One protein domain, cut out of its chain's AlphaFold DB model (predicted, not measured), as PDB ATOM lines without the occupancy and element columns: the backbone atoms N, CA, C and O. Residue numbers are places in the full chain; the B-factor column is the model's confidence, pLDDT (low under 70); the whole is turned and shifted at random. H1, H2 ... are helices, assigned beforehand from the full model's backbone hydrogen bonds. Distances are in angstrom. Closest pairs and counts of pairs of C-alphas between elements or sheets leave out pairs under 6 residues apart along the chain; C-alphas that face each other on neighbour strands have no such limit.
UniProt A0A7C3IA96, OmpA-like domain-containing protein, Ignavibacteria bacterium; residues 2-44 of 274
ATOM      1  N   LYS A   2      19.267  12.372 -28.840       90.00
ATOM      2  CA  LYS A   2      17.862  12.716 -29.167       90.00
ATOM      3  C   LYS A   2      17.765  13.826 -30.220       90.00
ATOM      4  O   LYS A   2      17.147  13.620 -31.254       90.00
ATOM      5  N   ASP A   3      18.463  14.937 -29.993       93.12
ATOM      6  CA  ASP A   3      18.447  16.087 -30.904       93.12
ATOM      7  C   ASP A   3      18.905  15.732 -32.321       93.12
ATOM      8  O   ASP A   3      18.401  16.287 -33.285       93.12
ATOM      9  N   TYR A   4      19.832  14.782 -32.469       92.12
ATOM     10  CA  TYR A   4      20.280  14.324 -33.782       92.12
ATOM     11  C   TYR A   4      19.182  13.520 -34.493       92.12
ATOM     12  O   TYR A   4      18.882  13.786 -35.653       92.12
ATOM     13  N   LEU A   5      18.534  12.584 -33.789       92.44
ATOM     14  CA  LEU A   5      17.431  11.794 -34.348       92.44
ATOM     15  C   LEU A   5      16.238  12.676 -34.747       92.44
ATOM     16  O   LEU A   5      15.630  12.455 -35.790       92.44
ATOM     17  N   VAL A   6      15.936  13.705 -33.952       95.44
ATOM     18  CA  VAL A   6      14.854  14.651 -34.252       95.44
ATOM     19  C   VAL A   6      15.241  15.587 -35.396       95.44
ATOM     20  O   VAL A   6      14.526  15.669 -36.385       95.44
ATOM     21  N   ASN A   7      16.383  16.270 -35.309       95.88
ATOM     22  CA  ASN A   7      16.700  17.360 -36.237       95.88
ATOM     23  C   ASN A   7      17.285  16.886 -37.573       95.88
ATOM     24  O   ASN A   7      17.142  17.579 -38.576       95.88
ATOM     25  N   VAL A   8      17.975  15.741 -37.593       95.12
ATOM     26  CA  VAL A   8      18.634  15.225 -38.805       95.12
ATOM     27  C   VAL A   8      17.806  14.115 -39.440       95.12
ATOM     28  O   VAL A   8      17.641  14.095 -40.655       95.12
ATOM     29  N   TRP A   9      17.282  13.192 -38.630       91.75
ATOM     30  CA  TRP A   9      16.523  12.036 -39.125       91.75
ATOM     31  C   TRP A   9      15.007  12.269 -39.105       91.75
ATOM     32  O   TRP A   9      14.251  11.407 -39.545       91.75
ATOM     33  N   ASN A  10      14.566  13.442 -38.636       94.62
ATOM     34  CA  ASN A  10      13.169  13.868 -38.616       94.62
ATOM     35  C   ASN A  10      12.240  12.901 -37.855       94.62
ATOM     36  O   ASN A  10      11.058  12.772 -38.181       94.62
ATOM     37  N   VAL A  11      12.777  12.200 -36.846       92.12
ATOM     38  CA  VAL A  11      11.993  11.339 -35.949       92.12
ATOM     39  C   VAL A  11      11.148  12.226 -35.042       92.12
ATOM     40  O   VAL A  11      11.659  13.176 -34.448       92.12
ATOM     41  N   ASN A  12       9.857  11.917 -34.905       94.94
ATOM     42  CA  ASN A  12       8.976  12.721 -34.068       94.94
ATOM     43  C   ASN A  12       9.412  12.623 -32.599       94.94
ATOM     44  O   ASN A  12       9.539  11.533 -32.038       94.94
ATOM     45  N   GLU A  13       9.612  13.775 -31.965       94.31
ATOM     46  CA  GLU A  13      10.062  13.879 -30.581       94.31
ATOM     47  C   GLU A  13       9.174  13.091 -29.607       94.31
ATOM     48  O   GLU A  13       9.686  12.481 -28.667       94.31
ATOM     49  N   SER A  14       7.860  13.034 -29.855       94.50
ATOM     50  CA  SER A  14       6.917  12.307 -28.999       94.50
ATOM     51  C   SER A  14       7.134  10.789 -28.998       94.50
ATOM     52  O   SER A  14       6.613  10.104 -28.121       94.50
ATOM     53  N   GLN A  15       7.883  10.255 -29.967       91.00
ATOM     54  CA  GLN A  15       8.236   8.835 -30.052       91.00
ATOM     55  C   GLN A  15       9.483   8.488 -29.223       91.00
ATOM     56  O   GLN A  15       9.777   7.310 -29.032       91.00
ATOM     57  N   ILE A  16      10.225   9.484 -28.718       92.12
ATOM     58  CA  ILE A  16      11.501   9.270 -28.027       92.12
ATOM     59  C   ILE A  16      11.362   9.604 -26.541       92.12
ATOM     60  O   ILE A  16      11.294  10.766 -26.137       92.12
ATOM     61  N   LYS A  17      11.424   8.573 -25.694       93.50
ATOM     62  CA  LYS A  17      11.516   8.735 -24.239       93.50
ATOM     63  C   LYS A  17      12.975   8.695 -23.790       93.50
ATOM     64  O   LYS A  17      13.630   7.665 -23.897       93.50
ATOM     65  N   VAL A  18      13.468   9.795 -23.220       91.44
ATOM     66  CA  VAL A  18      14.809   9.845 -22.614       91.44
ATOM     67  C   VAL A  18      14.720   9.478 -21.139       91.44
ATOM     68  O   VAL A  18      13.936  10.058 -20.391       91.44
ATOM     69  N   VAL A  19      15.542   8.519 -20.715       89.75
ATOM     70  CA  VAL A  19      15.697   8.129 -19.311       89.75
ATOM     71  C   VAL A  19      17.165   8.289 -18.941       89.75
ATOM     72  O   VAL A  19      18.017   7.604 -19.497       89.75
ATOM     73  N   ALA A  20      17.460   9.191 -18.006       88.56
ATOM     74  CA  ALA A  20      18.805   9.381 -17.476       88.56
ATOM     75  C   ALA A  20      19.012   8.532 -16.215       88.56
ATOM     76  O   ALA A  20      18.119   8.424 -15.371       88.56
ATOM     77  N   ARG A  21      20.194   7.925 -16.092       84.25
ATOM     78  CA  ARG A  21      20.641   7.158 -14.921       84.25
ATOM     79  C   ARG A  21      22.119   7.448 -14.676       84.25
ATOM     80  O   ARG A  21      22.824   7.806 -15.612       84.25
ATOM     81  N   ASN A  22      22.580   7.256 -13.440       85.56
ATOM     82  CA  ASN A  22      24.004   7.393 -13.108       85.56
ATOM     83  C   ASN A  22      24.860   6.257 -13.686       85.56
ATOM     84  O   ASN A  22      26.023   6.477 -13.994       85.56
ATOM     85  N   LEU A  23      24.295   5.051 -13.808       84.56
ATOM     86  CA  LEU A  23      24.947   3.878 -14.388       84.56
ATOM     87  C   LEU A  23      23.983   3.146 -15.338       84.56
ATOM     88  O   LEU A  23      22.759   3.243 -15.150       84.56
ATOM     89  N   PRO A  24      24.506   2.398 -16.330       81.94
ATOM     90  CA  PRO A  24      23.705   1.500 -17.157       81.94
ATOM     91  C   PRO A  24      22.970   0.449 -16.319       81.94
ATOM     92  O   PRO A  24      23.300   0.210 -15.157       81.94
ATOM     93  N   LYS A  25      21.968  -0.208 -16.918       81.56
ATOM     94  CA  LYS A  25      21.228  -1.291 -16.245       81.56
ATOM     95  C   LYS A  25      22.158  -2.434 -15.817       81.56
ATOM     96  O   LYS A  25      21.998  -2.959 -14.723       81.56
ATOM     97  N   GLU A  26      23.117  -2.768 -16.675       80.75
ATOM     98  CA  GLU A  26      24.171  -3.754 -16.439       80.75
ATOM     99  C   GLU A  26      25.523  -3.017 -16.528       80.75
ATOM    100  O   GLU A  26      26.057  -2.854 -17.634       80.75
ATOM    101  N   PRO A  27      26.028  -2.459 -15.410       82.25
ATOM    102  CA  PRO A  27      27.257  -1.678 -15.413       82.25
ATOM    103  C   PRO A  27      28.495  -2.574 -15.505       82.25
ATOM    104  O   PRO A  27      28.548  -3.648 -14.907       82.25
ATOM    105  N   ALA A  28      29.516  -2.093 -16.210       81.56
ATOM    106  CA  ALA A  28      30.855  -2.663 -16.142       81.56
ATOM    107  C   ALA A  28      31.510  -2.328 -14.791       81.56
ATOM    108  O   ALA A  28      31.170  -1.331 -14.142       81.56
ATOM    109  N   ASN A  29      32.466  -3.149 -14.363       83.50
ATOM    110  CA  ASN A  29      33.214  -2.915 -13.134       83.50
ATOM    111  C   ASN A  29      34.107  -1.670 -13.281       83.50
ATOM    112  O   ASN A  29      34.996  -1.634 -14.124       83.50
ATOM    113  N   ASN A  30      33.909  -0.650 -12.440       85.12
ATOM    114  CA  ASN A  30      34.685   0.596 -12.510       85.12
ATOM    115  C   ASN A  30      36.178   0.423 -12.191       85.12
ATOM    116  O   ASN A  30      36.967   1.294 -12.545       85.12
ATOM    117  N   ASN A  31      36.554  -0.662 -11.510       84.62
ATOM    118  CA  ASN A  31      37.950  -0.954 -11.185       84.62
ATOM    119  C   ASN A  31      38.673  -1.708 -12.312       84.62
ATOM    120  O   ASN A  31      39.890  -1.869 -12.248       84.62
ATOM    121  N   GLU A  32      37.943  -2.185 -13.322       80.25
ATOM    122  CA  GLU A  32      38.521  -2.831 -14.496       80.25
ATOM    123  C   GLU A  32      38.906  -1.796 -15.552       80.25
ATOM    124  O   GLU A  32      38.277  -0.741 -15.697       80.25
ATOM    125  N   LEU A  33      39.959  -2.110 -16.305       81.38
ATOM    126  CA  LEU A  33      40.429  -1.266 -17.394       81.38
ATOM    127  C   LEU A  33      39.289  -1.041 -18.398       81.38
ATOM    128  O   LEU A  33      38.623  -1.985 -18.799       81.38
ATOM    129  N   GLY A  34      39.033   0.211 -18.777       79.31
ATOM    130  CA  GLY A  34      37.955   0.562 -19.708       79.31
ATOM    131  C   GLY A  34      36.534   0.499 -19.127       79.31
ATOM    132  O   GLY A  34      35.615   1.002 -19.771       79.31
ATOM    133  N   GLY A  35      36.328  -0.015 -17.910       84.38
ATOM    134  CA  GLY A  35      35.010  -0.099 -17.266       84.38
ATOM    135  C   GLY A  35      34.281   1.249 -17.137       84.38
ATOM    136  O   GLY A  35      33.119   1.349 -17.541       84.38
ATOM    137  N   PRO A  36      34.944   2.327 -16.667       87.75
ATOM    138  CA  PRO A  36      34.349   3.661 -16.647       87.75
ATOM    139  C   PRO A  36      33.938   4.173 -18.035       87.75
ATOM    140  O   PRO A  36      32.955   4.901 -18.145       87.75
ATOM    141  N   ASP A  37      34.651   3.787 -19.097       86.94
ATOM    142  CA  ASP A  37      34.310   4.182 -20.467       86.94
ATOM    143  C   ASP A  37      33.049   3.473 -20.953       86.94
ATOM    144  O   ASP A  37      32.141   4.120 -21.471       86.94
ATOM    145  N   GLU A  38      32.952   2.165 -20.713       82.25
ATOM    146  CA  GLU A  38      31.776   1.348 -21.045       82.25
ATOM    147  C   GLU A  38      30.520   1.836 -20.304       82.25
ATOM    148  O   GLU A  38      29.406   1.759 -20.827       82.25
ATOM    149  N   ASN A  39      30.694   2.387 -19.097       87.00
ATOM    150  CA  ASN A  39      29.612   2.943 -18.286       87.00
ATOM    151  C   ASN A  39      29.103   4.310 -18.770       87.00
ATOM    152  O   ASN A  39      28.059   4.762 -18.300       87.00
ATOM    153  N   ARG A  40      29.780   4.956 -19.732       86.19
ATOM    154  CA  ARG A  40      29.337   6.220 -20.357       86.19
ATOM    155  C   ARG A  40      28.465   6.019 -21.603       86.19
ATOM    156  O   ARG A  40      28.163   6.989 -22.298       86.19
ATOM    157  N   ARG A  41      28.053   4.782 -21.899       80.69
ATOM    158  CA  ARG A  41      27.275   4.447 -23.099       80.69
ATOM    159  C   ARG A  41      25.835   4.962 -23.058       80.69
ATOM    160  O   ARG A  41      25.222   5.099 -22.001       80.69
ATOM    161  N   VAL A  42      25.277   5.171 -24.249       83.75
ATOM    162  CA  VAL A  42      23.852   5.444 -24.454       83.75
ATOM    163  C   VAL A  42      23.212   4.217 -25.094       83.75
ATOM    164  O   VAL A  42      23.658   3.762 -26.142       83.75
ATOM    165  N   GLU A  43      22.164   3.686 -24.467       81.88
ATOM    166  CA  GLU A  43      21.420   2.524 -24.958       81.88
ATOM    167  C   GLU A  43      20.118   2.985 -25.625       81.88
ATOM    168  O   GLU A  43      19.386   3.816 -25.078       81.88
ATOM    169  N   ILE A  44      19.819   2.437 -26.804       84.81
ATOM    170  CA  ILE A  44      18.540   2.635 -27.489       84.81
ATOM    171  C   ILE A  44      17.723   1.363 -27.299       84.81
ATOM    172  O   ILE A  44      18.161   0.272 -27.652       84.81
TER     173      ILE A  44
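This is residues 2 to 44 of the 274 residues of the protein "OmpA-like domain-containing protein" of Ignavibacteria bacterium (UniProt A0A7C3IA96). With little regular structure, the printed part is a long, open loop of chain with a small helix toward each end, H1 and H2. Residues 8 to 34 run from one end to the other, and residues 39 to 44 fold back from H2. The 43 printed residues hold two named helices, H1 then H2, with 10 residues, and no named strand; the class is all helix. The whole is only just loose, close to extended, with a radius of gyration of the C-alphas of 13.8 A, and a rod spanning 40 by 17 by 12 A.

H1, residues 2 to 7, is 8.5 A long and begins at C-alpha 2 (17.862, 12.716, -29.167). H2, residues 35 to 38, is 5.2 A long and ends at C-alpha 38 (31.776, 1.348, -21.045).

H1 and H2 are apart. In H1 every O i to N i+4 pair is within hydrogen-bond range; H2 is too short for such a pair, and its 1 O i to N i+3 pair is within range.

The C-alphas farthest apart, of Asn 10 and Asn 31, are 39.8 A apart, while those of Lys 2 and Ile 44 are 10.2 A apart. The link from H1 to H2, 27 residues, is long. The printed part has no cut, and no printed residue is under 70 in pLDDT.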